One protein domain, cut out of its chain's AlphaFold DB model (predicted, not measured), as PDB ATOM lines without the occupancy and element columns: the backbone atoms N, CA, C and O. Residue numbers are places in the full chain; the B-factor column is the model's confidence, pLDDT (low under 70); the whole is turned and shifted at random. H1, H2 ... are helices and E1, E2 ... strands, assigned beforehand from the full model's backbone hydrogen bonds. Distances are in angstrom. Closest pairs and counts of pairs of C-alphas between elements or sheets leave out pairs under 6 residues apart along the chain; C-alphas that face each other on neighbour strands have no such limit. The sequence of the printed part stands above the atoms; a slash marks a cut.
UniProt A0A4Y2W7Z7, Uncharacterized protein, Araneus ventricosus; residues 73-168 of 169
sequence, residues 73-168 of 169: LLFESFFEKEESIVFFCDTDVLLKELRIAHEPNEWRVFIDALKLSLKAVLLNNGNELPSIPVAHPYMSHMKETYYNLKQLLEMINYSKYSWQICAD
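What this domain is: This is residues 73 to 168 of the 169 residues of an uncharacterized protein of Araneus ventricosus (UniProt A0A4Y2W7Z7). A strongly twisted wall of six strands has one helix, H3, packed slantwise over one face, above strands E5 and E4. The long strands E3 and E4 stand side by side in this wall, while the short hairpin of E1 and E2 makes one edge and E6 the other; the small helix H1 lies beyond the E1 edge. The 96 printed residues hold four named helices and six named strands, in the order H1, E1, E2, H2, E3, E4, E5, H3, H4, E6. The sheet is mixed, in the order E1, E2, E5, E4, E3, E6, with E3 and E6 parallel and the other neighbours antiparallel, and the class is mixed, helices and strands. The whole is compact, with a radius of gyration of the C-alphas of 12.8 A, and rounded, spanning 34 by 30 by 21 A.

Where its parts are: H1, residues 73 to 76, begins at C-alpha 73 (204.964, 185.301, 332.687). E1 is residues 79 to 82, E2 residues 85 to 88 and H2 residues 91 to 97. E3, residues 107 to 114, is 22.1 A long, and E4, residues 117 to 124, is 22.7 A. E5, residues 132 to 137, is 14.9 A long. H3, residues 146 to 155, begins at C-alpha 146 (231.945, 174.148, 317.760) and is 14.2 A long. After H4, residues 158 to 161, E6, residues 164 to 168, ends at C-alpha 168 (236.255, 182.221, 328.894).

How they stand to each other: The hairpin E1 and E2 has N 80 and O 87 at 3.0 A. E5 is staggered: its residues 135 to 137 pair with E2, N 86 and O 136 being 2.8 A apart, and its residues 132 to 135 with E4, N 122 and O 132 being 2.8 A apart. E3, E4 and E5 form a meander, each strand the antiparallel neighbour of the one before; N 110 and O 121 are 2.8 A apart. E6 is parallel to E3 at 22 degrees, with N 109 and O 164 at 2.8 A. E5, H3 with H4, and E6 make a split strand-helix-strand unit, two strands running the same way with E4 and E3 between them, and its crossover is right-handed. H3 is on the sheet at a height of 8.9 A, at 49 degrees to E4 on the local plane; the closest C-alphas of H3 and E5 are those of Leu 152 and Ala 135, 7.4 A apart. H2 only grazes the sheet with residues 91 to 95. H4 is only just on it, with 5 pairs of C-alphas within 10 A, and only grazes it. H1 is not on the sheet. In H2 and H3 every O i to N i+4 pair is within hydrogen-bond range; H1 and H4 are too short for such a pair, and of their single O i to N i+3 pairs that of H4 is within range and that of H1 is not.

The domain as a whole: The two C-alphas farthest apart are those of Ala 101 and His 141, at 34.4 A. The printed part has no cut, and no link is long. The mean pLDDT of the printed part is 86.0; residue 73 and residues 139 to 141 are under 70.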
ATOM      1  N   LEU A  73     206.036 185.444 333.683       69.81
ATOM      2  CA  LEU A  73     204.964 185.301 332.687       69.81
ATOM      3  C   LEU A  73     205.004 186.406 331.622       69.81
ATOM      4  O   LEU A  73     204.662 186.154 330.473       69.81
ATOM      5  N   LEU A  74     205.459 187.616 331.979       71.44
ATOM      6  CA  LEU A  74     205.679 188.694 331.003       71.44
ATOM      7  C   LEU A  74     206.759 188.316 329.986       71.44
ATOM      8  O   LEU A  74     206.668 188.693 328.824       71.44
ATOM      9  N   PHE A  75     207.765 187.557 330.426       72.31
ATOM     10  CA  PHE A  75     208.891 187.169 329.586       72.31
ATOM     11  C   PHE A  75     208.745 185.782 328.963       72.31
ATOM     12  O   PHE A  75     209.450 185.490 328.008       72.31
ATOM     13  N   GLU A  76     207.819 184.951 329.451       76.88
ATOM     14  CA  GLU A  76     207.594 183.577 328.985       76.88
ATOM     15  C   GLU A  76     207.309 183.527 327.482       76.88
ATOM     16  O   GLU A  76     207.839 182.668 326.787       76.88
ATOM     17  N   SER A  77     206.570 184.514 326.963       78.12
ATOM     18  CA  SER A  77     206.283 184.633 325.528       78.12
ATOM     19  C   SER A  77     207.495 184.967 324.648       78.12
ATOM     20  O   SER A  77     207.411 184.800 323.435       78.12
ATOM     21  N   PHE A  78     208.609 185.426 325.229       79.25
ATOM     22  CA  PHE A  78     209.840 185.746 324.495       79.25
ATOM     23  C   PHE A  78     210.872 184.619 324.523       79.25
ATOM     24  O   PHE A  78     211.924 184.755 323.896       79.25
ATOM     25  N   PHE A  79     210.601 183.543 325.265       82.25
ATOM     26  CA  PHE A  79     211.470 182.381 325.317       82.25
ATOM     27  C   PHE A  79     210.989 181.321 324.338       82.25
ATOM     28  O   PHE A  79     209.890 180.784 324.477       82.25
ATOM     29  N   GLU A  80     211.863 180.943 323.416       85.69
ATOM     30  CA  GLU A  80     211.714 179.703 322.671       85.69
ATOM     31  C   GLU A  80     212.698 178.664 323.177       85.69
ATOM     32  O   GLU A  80     213.719 178.945 323.817       85.69
ATOM     33  N   LYS A  81     212.334 177.418 322.910       85.19
ATOM     34  CA  LYS A  81     213.145 176.260 323.214       85.19
ATOM     35  C   LYS A  81     213.411 175.524 321.919       85.19
ATOM     36  O   LYS A  81     212.479 175.008 321.306       85.19
ATOM     37  N   GLU A  82     214.683 175.392 321.584       80.81
ATOM     38  CA  GLU A  82     215.123 174.576 320.464       80.81
ATOM     39  C   GLU A  82     216.182 173.589 320.938       80.81
ATOM     40  O   GLU A  82     217.135 173.944 321.634       80.81
ATOM     41  N   GLU A  83     215.958 172.314 320.612       74.94
ATOM     42  CA  GLU A  83     216.768 171.176 321.044       74.94
ATOM     43  C   GLU A  83     217.020 171.153 322.568       74.94
ATOM     44  O   GLU A  83     216.211 170.639 323.349       74.94
ATOM     45  N   SER A  84     218.155 171.712 322.991       80.44
ATOM     46  CA  SER A  84     218.667 171.714 324.360       80.44
ATOM     47  C   SER A  84     218.932 173.116 324.923       80.44
ATOM     48  O   SER A  84     219.465 173.225 326.029       80.44
ATOM     49  N   ILE A  85     218.524 174.176 324.217       81.56
ATOM     50  CA  ILE A  85     218.741 175.580 324.583       81.56
ATOM     51  C   ILE A  85     217.389 176.277 324.733       81.56
ATOM     52  O   ILE A  85     216.480 176.083 323.930       81.56
ATOM     53  N   VAL A  86     217.264 177.099 325.771       86.44
ATOM     54  CA  VAL A  86     216.218 178.117 325.882       86.44
ATOM     55  C   VAL A  86     216.863 179.461 325.591       86.44
ATOM     56  O   VAL A  86     217.877 179.804 326.204       86.44
ATOM     57  N   PHE A  87     216.303 180.212 324.658       86.44
ATOM     58  CA  PHE A  87     216.865 181.479 324.204       86.44
ATOM     59  C   PHE A  87     215.769 182.515 323.991       86.44
ATOM     60  O   PHE A  87     214.586 182.188 323.912       86.44
ATOM     61  N   PHE A  88     216.184 183.776 323.919       85.50
ATOM     62  CA  PHE A  88     215.302 184.871 323.546       85.50
ATOM     63  C   PHE A  88     215.238 185.021 322.028       85.50
ATOM     64  O   PHE A  88     216.253 185.303 321.394       85.50
ATOM     65  N   CYS A  89     214.041 184.885 321.461       78.00
ATOM     66  CA  CYS A  89     213.827 184.901 320.008       78.00
ATOM     67  C   CYS A  89     214.139 186.264 319.390       78.00
ATOM     68  O   CYS A  89     214.698 186.354 318.297       78.00
ATOM     69  N   ASP A  90     213.773 187.332 320.103       84.00
ATOM     70  CA  ASP A  90     213.959 188.703 319.649       84.00
ATOM     71  C   ASP A  90     214.512 189.596 320.766       84.00
ATOM     72  O   ASP A  90     213.802 190.058 321.665       84.00
ATOM     73  N   THR A  91     215.819 189.847 320.692       84.75
ATOM     74  CA  THR A  91     216.535 190.725 321.620       84.75
ATOM     75  C   THR A  91     216.039 192.174 321.562       84.75
ATOM     76  O   THR A  91     216.042 192.837 322.597       84.75
ATOM     77  N   ASP A  92     215.558 192.662 320.409       87.75
ATOM     78  CA  ASP A  92     215.020 194.026 320.288       87.75
ATOM     79  C   ASP A  92     213.756 194.173 321.137       87.75
ATOM     80  O   ASP A  92     213.583 195.154 321.866       87.75
ATOM     81  N   VAL A  93     212.870 193.178 321.058       87.12
ATOM     82  CA  VAL A  93     211.610 193.165 321.804       87.12
ATOM     83  C   VAL A  93     211.871 193.022 323.301       87.12
ATOM     84  O   VAL A  93     211.276 193.758 324.089       87.12
ATOM     85  N   LEU A  94     212.807 192.151 323.694       86.12
ATOM     86  CA  LEU A  94     213.226 192.015 325.089       86.12
ATOM     87  C   LEU A  94     213.746 193.342 325.656       86.12
ATOM     88  O   LEU A  94     213.299 193.782 326.714       86.12
ATOM     89  N   LEU A  95     214.681 193.991 324.958       89.25
ATOM     90  CA  LEU A  95     215.266 195.255 325.406       89.25
ATOM     91  C   LEU A  95     214.216 196.365 325.468       89.25
ATOM     92  O   LEU A  95     214.180 197.127 326.436       89.25
ATOM     93  N   LYS A  96     213.293 196.398 324.504       89.25
ATOM     94  CA  LYS A  96     212.156 197.319 324.514       89.25
ATOM     95  C   LYS A  96     211.251 197.113 325.731       89.25
ATOM     96  O   LYS A  96     210.871 198.101 326.359       89.25
ATOM     97  N   GLU A  97     210.940 195.869 326.096       87.06
ATOM     98  CA  GLU A  97     210.124 195.555 327.279       87.06
ATOM     99  C   GLU A  97     210.846 195.933 328.583       87.06
ATOM    100  O   GLU A  97     210.242 196.464 329.517       87.06
ATOM    101  N   LEU A  98     212.172 195.764 328.613       87.31
ATOM    102  CA  LEU A  98     213.036 196.234 329.700       87.31
ATOM    103  C   LEU A  98     213.232 197.761 329.711       87.31
ATOM    104  O   LEU A  98     213.839 198.283 330.646       87.31
ATOM    105  N   ARG A  99     212.687 198.483 328.720       91.06
ATOM    106  CA  ARG A  99     212.832 199.938 328.527       91.06
ATOM    107  C   ARG A  99     214.287 200.374 328.354       91.06
ATOM    108  O   ARG A  99     214.680 201.447 328.807       91.06
ATOM    109  N   ILE A 100     215.067 199.534 327.689       91.06
ATOM    110  CA  ILE A 100     216.468 199.760 327.360       91.06
ATOM    111  C   ILE A 100     216.564 200.044 325.858       91.06
ATOM    112  O   ILE A 100     216.015 199.306 325.040       91.06
ATOM    113  N   ALA A 101     217.252 201.124 325.482       89.25
ATOM    114  CA  ALA A 101     217.538 201.401 324.079       89.25
ATOM    115  C   ALA A 101     218.524 200.354 323.543       89.25
ATOM    116  O   ALA A 101     219.562 200.099 324.156       89.25
ATOM    117  N   HIS A 102     218.195 199.731 322.411       88.88
ATOM    118  CA  HIS A 102     219.089 198.758 321.800       88.88
ATOM    119  C   HIS A 102     220.011 199.430 320.782       88.88
ATOM    120  O   HIS A 102     219.627 199.653 319.635       88.88
ATOM    121  N   GLU A 103     221.243 199.709 321.201       91.31
ATOM    122  CA  GLU A 103     222.345 200.079 320.313       91.31
ATOM    123  C   GLU A 103     223.368 198.940 320.261       91.31
ATOM    124  O   GLU A 103     224.183 198.830 321.172       91.31
ATOM    125  N   PRO A 104     223.374 198.076 319.226       90.81
ATOM    126  CA  PRO A 104     224.210 196.871 319.202       90.81
ATOM    127  C   PRO A 104     225.698 197.110 319.507       90.81
ATOM    128  O   PRO A 104     226.325 196.297 320.173       90.81
ATOM    129  N   ASN A 105     226.249 198.254 319.095       91.94
ATOM    130  CA  ASN A 105     227.652 198.616 319.330       91.94
ATOM    131  C   ASN A 105     227.992 198.865 320.811       91.94
ATOM    132  O   ASN A 105     229.163 198.828 321.190       91.94
ATOM    133  N   GLU A 106     226.990 199.116 321.653       94.00
ATOM    134  CA  GLU A 106     227.151 199.296 323.098       94.00
ATOM    135  C   GLU A 106     227.078 197.978 323.877       94.00
ATOM    136  O   GLU A 106     227.268 197.972 325.095       94.00
ATOM    137  N   TRP A 107     226.828 196.858 323.197       94.25
ATOM    138  CA  TRP A 107     226.704 195.547 323.818       94.25
ATOM    139  C   TRP A 107     227.749 194.566 323.296       94.25
ATOM    140  O   TRP A 107     228.184 194.600 322.144       94.25
ATOM    141  N   ARG A 108     228.123 193.632 324.165       94.69
ATOM    142  CA  ARG A 108     228.945 192.468 323.846       94.69
ATOM    143  C   ARG A 108     228.271 191.214 324.376       94.69
ATOM    144  O   ARG A 108     227.624 191.244 325.423       94.69
ATOM    145  N   VAL A 109     228.435 190.105 323.673       93.88
ATOM    146  CA  VAL A 109     227.976 188.799 324.142       93.88
ATOM    147  C   VAL A 109     229.100 188.155 324.931       93.88
ATOM    148  O   VAL A 109     230.202 187.977 324.421       93.88
ATOM    149  N   PHE A 110     228.806 187.795 326.174       93.44
ATOM    150  CA  PHE A 110     229.646 186.943 326.991       93.44
ATOM    151  C   PHE A 110     229.163 185.498 326.911       93.44
ATOM    152  O   PHE A 110     227.993 185.227 327.190       93.44
ATOM    153  N   ILE A 111     230.054 184.585 326.535       91.56
ATOM    154  CA  ILE A 111     229.785 183.148 326.525       91.56
ATOM    155  C   ILE A 111     230.536 182.512 327.693       91.56
ATOM    156  O   ILE A 111     231.762 182.558 327.751       91.56
ATOM    157  N   ASP A 112     229.772 181.921 328.607       88.19
ATOM    158  CA  ASP A 112     230.276 181.177 329.759       88.19
ATOM    159  C   ASP A 112     230.175 179.678 329.468       88.19
ATOM    160  O   ASP A 112     229.072 179.110 329.401       88.19
ATOM    161  N   ALA A 113     231.328 179.048 329.253       82.06
ATOM    162  CA  ALA A 113     231.454 177.617 329.055       82.06
ATOM    163  C   ALA A 113     231.792 176.939 330.388       82.06
ATOM    164  O   ALA A 113     232.943 176.780 330.785       82.06
ATOM    165  N   LEU A 114     230.766 176.461 331.089       76.06
ATOM    166  CA  LEU A 114     230.970 175.552 332.212       76.06
ATOM    167  C   LEU A 114     231.051 174.115 331.689       76.06
ATOM    168  O   LEU A 114     230.450 173.757 330.678       76.06
ATOM    169  N   LYS A 115     231.715 173.239 332.452       73.31
ATOM    170  CA  LYS A 115     232.006 171.830 332.101       73.31
ATOM    171  C   LYS A 115     230.817 171.014 331.557       73.31
ATOM    172  O   LYS A 115     231.013 169.985 330.912       73.31
ATOM    173  N   LEU A 116     229.593 171.435 331.868       74.00
ATOM    174  CA  LEU A 116     228.337 170.767 331.535       74.00
ATOM    175  C   LEU A 116     227.289 171.688 330.887       74.00
ATOM    176  O   LEU A 116     226.199 171.218 330.559       74.00
ATOM    177  N   SER A 117     227.570 172.984 330.739       81.81
ATOM    178  CA  SER A 117     226.557 173.959 330.344       81.81
ATOM    179  C   SER A 117     227.182 175.152 329.635       81.81
ATOM    180  O   SER A 117     228.117 175.744 330.167       81.81
ATOM    181  N   LEU A 118     226.599 175.555 328.511       86.31
ATOM    182  CA  LEU A 118     227.001 176.733 327.755       86.31
ATOM    183  C   LEU A 118     225.929 177.819 327.890       86.31
ATOM    184  O   LEU A 118     224.767 177.565 327.577       86.31
ATOM    185  N   LYS A 119     226.294 179.007 328.377       88.88
ATOM    186  CA  LYS A 119     225.365 180.132 328.583       88.88
ATOM    187  C   LYS A 119     225.834 181.347 327.799       88.88
ATOM    188  O   LYS A 119     227.033 181.582 327.704       88.88
ATOM    189  N   ALA A 120     224.891 182.143 327.304       91.19
ATOM    190  CA  ALA A 120     225.186 183.440 326.709       91.19
ATOM    191  C   ALA A 120     224.479 184.559 327.473       91.19
ATOM    192  O   ALA A 120     223.291 184.469 327.799       91.19
ATOM    193  N   VAL A 121     225.221 185.628 327.737       92.31
ATOM    194  CA  VAL A 121     224.763 186.810 328.466       92.31
ATOM    195  C   VAL A 121     225.167 188.051 327.684       92.31
ATOM    196  O   VAL A 121     226.324 188.201 327.308       92.31
ATOM    197  N   LEU A 122     224.229 188.957 327.447       93.38
ATOM    198  CA  LEU A 122     224.497 190.261 326.862       93.38
ATOM    199  C   LEU A 122     224.981 191.217 327.960       93.38
ATOM    200  O   LEU A 122     224.327 191.380 328.993       93.38
ATOM    201  N   LEU A 123     226.139 191.831 327.742       94.50
ATOM    202  CA  LEU A 123     226.767 192.782 328.653       94.50
ATOM    203  C   LEU A 123     226.858 194.144 327.980       94.50
ATOM    204  O   LEU A 123     227.334 194.244 326.850       94.50
ATOM    205  N   ASN A 124     226.436 195.192 328.677       94.81
ATOM    206  CA  ASN A 124     226.673 196.555 328.224       94.81
ATOM    207  C   ASN A 124     228.155 196.909 328.424       94.81
ATOM    208  O   ASN A 124     228.736 196.603 329.463       94.81
ATOM    209  N   ASN A 125     228.772 197.549 327.434       91.62
ATOM    210  CA  ASN A 125     230.210 197.818 327.412       91.62
ATOM    211  C   ASN A 125     230.671 198.735 328.556       91.62
ATOM    212  O   ASN A 125     231.771 198.543 329.075       91.62
ATOM    213  N   GLY A 126     229.826 199.686 328.969       91.69
ATOM    214  CA  GLY A 126     230.072 200.567 330.114       91.69
ATOM    215  C   GLY A 126     229.738 199.938 331.470       91.69
ATOM    216  O   GLY A 126     230.009 200.547 332.500       91.69
ATOM    217  N   ASN A 127     229.160 198.728 331.488       90.62
ATOM    218  CA  ASN A 127     228.576 198.089 332.673       90.62
ATOM    219  C   ASN A 127     227.559 198.989 333.416       90.62
ATOM    220  O   ASN A 127     227.331 198.813 334.612       90.62
ATOM    221  N   GLU A 128     226.949 199.952 332.720       91.81
ATOM    222  CA  GLU A 128     225.956 200.868 333.300       91.81
ATOM    223  C   GLU A 128     224.569 200.217 333.376       91.81
ATOM    224  O   GLU A 128     223.751 200.543 334.237       91.81
ATOM    225  N   LEU A 129     224.320 199.264 332.476       93.06
ATOM    226  CA  LEU A 129     223.082 198.504 332.374       93.06
ATOM    227  C   LEU A 129     223.263 197.079 332.912       93.06
ATOM    228  O   LEU A 129     224.370 196.531 332.870       93.06
ATOM    229  N   PRO A 130     222.180 196.449 333.408       90.75
ATOM    230  CA  PRO A 130     222.245 195.087 333.914       90.75
ATOM    231  C   PRO A 130     222.656 194.101 332.817       90.75
ATOM    232  O   PRO A 130     222.293 194.252 331.652       90.75
ATOM    233  N   SER A 131     223.365 193.044 333.211       92.00
ATOM    234  CA  SER A 131     223.624 191.894 332.348       92.00
ATOM    235  C   SER A 131     222.319 191.165 332.030       92.00
ATOM    236  O   SER A 131     221.551 190.858 332.948       92.00
ATOM    237  N   ILE A 132     222.091 190.832 330.763       90.50
ATOM    238  CA  ILE A 132     220.849 190.202 330.305       90.50
ATOM    239  C   ILE A 132     221.172 188.794 329.802       90.50
ATOM    240  O   ILE A 132     221.835 188.658 328.777       90.50
ATOM    241  N   PRO A 133     220.738 187.723 330.486       89.44
ATOM    242  CA  PRO A 133     220.883 186.368 329.965       89.44
ATOM    243  C   PRO A 133     220.111 186.253 328.648       89.44
ATOM    244  O   PRO A 133     218.919 186.530 328.636       89.44
ATOM    245  N   VAL A 134     220.768 185.862 327.556       90.12
ATOM    246  CA  VAL A 134     220.125 185.740 326.230       90.12
ATOM    247  C   VAL A 134     219.896 184.293 325.817       90.12
ATOM    248  O   VAL A 134     218.964 184.009 325.068       90.12
ATOM    249  N   ALA A 135     220.698 183.369 326.346       89.19
ATOM    250  CA  ALA A 135     220.488 181.944 326.163       89.19
ATOM    251  C   ALA A 135     221.012 181.135 327.353       89.19
ATOM    252  O   ALA A 135     222.067 181.422 327.930       89.19
ATOM    253  N   HIS A 136     220.257 180.101 327.710       85.25
ATOM    254  CA  HIS A 136     220.548 179.193 328.806       85.25
ATOM    255  C   HIS A 136     220.320 177.741 328.368       85.25
ATOM    256  O   HIS A 136     219.333 177.451 327.689       85.25
ATOM    257  N   PRO A 137     221.176 176.795 328.777       80.62
ATOM    258  CA  PRO A 137     220.994 175.401 328.423       80.62
ATOM    259  C   PRO A 137     219.849 174.812 329.245       80.62
ATOM    260  O   PRO A 137     219.833 174.879 330.472       80.62
ATOM    261  N   TYR A 138     218.893 174.194 328.563       71.88
ATOM    262  CA  TYR A 138     217.817 173.429 329.185       71.88
ATOM    263  C   TYR A 138     218.315 172.079 329.721       71.88
ATOM    264  O   TYR A 138     217.765 171.536 330.676       71.88
ATOM    265  N   MET A 139     219.359 171.517 329.104       65.75
ATOM    266  CA  MET A 139     219.904 170.204 329.447       65.75
ATOM    267  C   MET A 139     221.294 170.320 330.083       65.75
ATOM    268  O   MET A 139     222.167 171.020 329.581       65.75
ATOM    269  N   SER A 140     221.530 169.554 331.154       62.44
ATOM    270  CA  SER A 140     222.768 169.551 331.958       62.44
ATOM    271  C   SER A 140     224.017 168.984 331.245       62.44
ATOM    272  O   SER A 140     224.982 168.605 331.909       62.44
ATOM    273  N   HIS A 141     224.019 168.853 329.917       68.94
ATOM    274  CA  HIS A 141     225.115 168.221 329.170       68.94
ATOM    275  C   HIS A 141     225.481 168.953 327.874       68.94
ATOM    276  O   HIS A 141     226.076 168.356 326.975       68.94
ATOM    277  N   MET A 142     225.152 170.242 327.765       77.81
ATOM    278  CA  MET A 142     225.574 171.050 326.628       77.81
ATOM    279  C   MET A 142     227.043 171.438 326.807       77.81
ATOM    280  O   MET A 142     227.373 172.415 327.475       77.81
ATOM    281  N   LYS A 143     227.933 170.615 326.252       79.56
ATOM    282  CA  LYS A 143     229.376 170.865 326.272       79.56
ATOM    283  C   LYS A 143     229.746 171.979 325.306       79.56
ATOM    284  O   LYS A 143     229.100 172.153 324.273       79.56
ATOM    285  N   GLU A 144     230.846 172.649 325.599       84.38
ATOM    286  CA  GLU A 144     231.508 173.524 324.648       84.38
ATOM    287  C   GLU A 144     232.022 172.697 323.462       84.38
ATOM    288  O   GLU A 144     232.967 171.917 323.553       84.38
ATOM    289  N   THR A 145     231.319 172.803 322.342       86.44
ATOM    290  CA  THR A 145     231.736 172.242 321.061       86.44
ATOM    291  C   THR A 145     231.443 173.278 319.991       86.44
ATOM    292  O   THR A 145     230.531 174.089 320.149       86.44
ATOM    293  N   TYR A 146     232.177 173.233 318.879       86.69
ATOM    294  CA  TYR A 146     231.945 174.148 317.760       86.69
ATOM    295  C   TYR A 146     230.485 174.131 317.280       86.69
ATOM    296  O   TYR A 146     229.909 175.178 317.010       86.69
ATOM    297  N   TYR A 147     229.875 172.944 317.214       88.06
ATOM    298  CA  TYR A 147     228.479 172.781 316.814       88.06
ATOM    299  C   TYR A 147     227.521 173.492 317.779       88.06
ATOM    300  O   TYR A 147     226.718 174.313 317.344       88.06
ATOM    301  N   ASN A 148     227.676 173.252 319.081       86.12
ATOM    302  CA  ASN A 148     226.838 173.855 320.116       86.12
ATOM    303  C   ASN A 148     227.011 175.381 320.195       86.12
ATOM    304  O   ASN A 148     226.034 176.101 320.377       86.12
ATOM    305  N   LEU A 149     228.242 175.881 320.038       88.38
ATOM    306  CA  LEU A 149     228.532 177.317 319.970       88.38
ATOM    307  C   LEU A 149     227.903 177.955 318.730       88.38
ATOM    308  O   LEU A 149     227.293 179.015 318.824       88.38
ATOM    309  N   LYS A 150     228.027 177.302 317.571       89.75
ATOM    310  CA  LYS A 150     227.428 177.778 316.325       89.75
ATOM    311  C   LYS A 150     225.907 177.864 316.446       89.75
ATOM    312  O   LYS A 150     225.351 178.913 316.143       89.75
ATOM    313  N   GLN A 151     225.264 176.808 316.943       88.31
ATOM    314  CA  GLN A 151     223.823 176.814 317.197       88.31
ATOM    315  C   GLN A 151     223.430 177.932 318.162       88.31
ATOM    316  O   GLN A 151     222.536 178.706 317.856       88.31
ATOM    317  N   LEU A 152     224.131 178.075 319.292       89.19
ATOM    318  CA  LEU A 152     223.873 179.139 320.266       89.19
ATOM    319  C   LEU A 152     223.897 180.535 319.624       89.19
ATOM    320  O   LEU A 152     223.016 181.347 319.898       89.19
ATOM    321  N   LEU A 153     224.889 180.808 318.770       90.25
ATOM    322  CA  LEU A 153     225.027 182.084 318.061       90.25
ATOM    323  C   LEU A 153     223.929 182.299 317.010       90.25
ATOM    324  O   LEU A 153     223.469 183.429 316.836       90.25
ATOM    325  N   GLU A 154     223.508 181.239 316.320       89.94
ATOM    326  CA  GLU A 154     222.383 181.279 315.380       89.94
ATOM    327  C   GLU A 154     221.071 181.605 316.110       89.94
ATOM    328  O   GLU A 154     220.367 182.522 315.690       89.94
ATOM    329  N   MET A 155     220.800 180.960 317.253       87.88
ATOM    330  CA  MET A 155     219.576 181.172 318.042       87.88
ATOM    331  C   MET A 155     219.423 182.605 318.558       87.88
ATOM    332  O   MET A 155     218.330 183.162 318.541       87.88
ATOM    333  N   ILE A 156     220.516 183.238 318.995       88.69
ATOM    334  CA  ILE A 156     220.482 184.630 319.481       88.69
ATOM    335  C   ILE A 156     220.567 185.667 318.349       88.69
ATOM    336  O   ILE A 156     220.795 186.847 318.615       88.69
ATOM    337  N   ASN A 157     220.424 185.249 317.084       89.31
ATOM    338  CA  ASN A 157     220.518 186.112 315.905       89.31
ATOM    339  C   ASN A 157     221.819 186.935 315.854       89.31
ATOM    340  O   ASN A 157     221.821 188.100 315.450       89.31
ATOM    341  N   TYR A 158     222.953 186.333 316.234       89.62
ATOM    342  CA  TYR A 158     224.242 187.028 316.322       89.62
ATOM    343  C   TYR A 158     224.618 187.773 315.031       89.62
ATOM    344  O   TYR A 158     225.113 188.897 315.080       89.62
ATOM    345  N   SER A 159     224.346 187.178 313.865       89.25
ATOM    346  CA  SER A 159     224.664 187.760 312.554       89.25
ATOM    347  C   SER A 159     223.967 189.100 312.290       89.25
ATOM    348  O   SER A 159     224.520 189.938 311.581       89.25
ATOM    349  N   LYS A 160     222.785 189.327 312.879       90.50
ATOM    350  CA  LYS A 160     222.032 190.584 312.760       90.50
ATOM    351  C   LYS A 160     222.728 191.725 313.502       90.50
ATOM    352  O   LYS A 160     222.778 192.840 312.993       90.50
ATOM    353  N   TYR A 161     223.247 191.446 314.695       90.56
ATOM    354  CA  TYR A 161     223.754 192.473 315.607       90.56
ATOM    355  C   TYR A 161     225.273 192.629 315.571       90.56
ATOM    356  O   TYR A 161     225.779 193.699 315.890       90.56
ATOM    357  N   SER A 162     226.001 191.585 315.157       90.94
ATOM    358  CA  SER A 162     227.468 191.569 315.083       90.94
ATOM    359  C   SER A 162     228.148 192.029 316.380       90.94
ATOM    360  O   SER A 162     229.158 192.734 316.348       90.94
ATOM    361  N   TRP A 163     227.580 191.644 317.530       92.94
ATOM    362  CA  TRP A 163     228.123 191.972 318.846       92.94
ATOM    363  C   TRP A 163     229.565 191.484 318.995       92.94
ATOM    364  O   TRP A 163     229.960 190.468 318.431       92.94
ATOM    365  N   GLN A 164     230.356 192.154 319.827       92.38
ATOM    366  CA  GLN A 164     231.663 191.613 320.197       92.38
ATOM    367  C   GLN A 164     231.478 190.361 321.063       92.38
ATOM    368  O   GLN A 164     230.682 190.375 322.000       92.38
ATOM    369  N   ILE A 165     232.213 189.286 320.769       91.56
ATOM    370  CA  ILE A 165     232.210 188.070 321.592       91.56
ATOM    371  C   ILE A 165     233.332 188.169 322.625       91.56
ATOM    372  O   ILE A 165     234.495 188.376 322.284       91.56
ATOM    373  N   CYS A 166     232.974 187.985 323.889       90.50
ATOM    374  CA  CYS A 166     233.886 187.749 324.994       90.50
ATOM    375  C   CYS A 166     233.590 186.348 325.531       90.50
ATOM    376  O   CYS A 166     232.430 186.002 325.732       90.50
ATOM    377  N   ALA A 167     234.602 185.517 325.723       83.81
ATOM    378  CA  ALA A 167     234.380 184.175 326.233       83.81
ATOM    379  C   ALA A 167     235.575 183.729 327.068       83.81
ATOM    380  O   ALA A 167     236.716 184.059 326.739       83.81
ATOM    381  N   ASP A 168     235.279 183.007 328.142       76.25
ATOM    382  CA  ASP A 168     236.255 182.221 328.894       76.25
ATOM    383  C   ASP A 168     236.097 180.775 328.399       76.25
ATOM    384  O   ASP A 168     235.208 180.056 328.857       76.25
TER     385      ASP A 168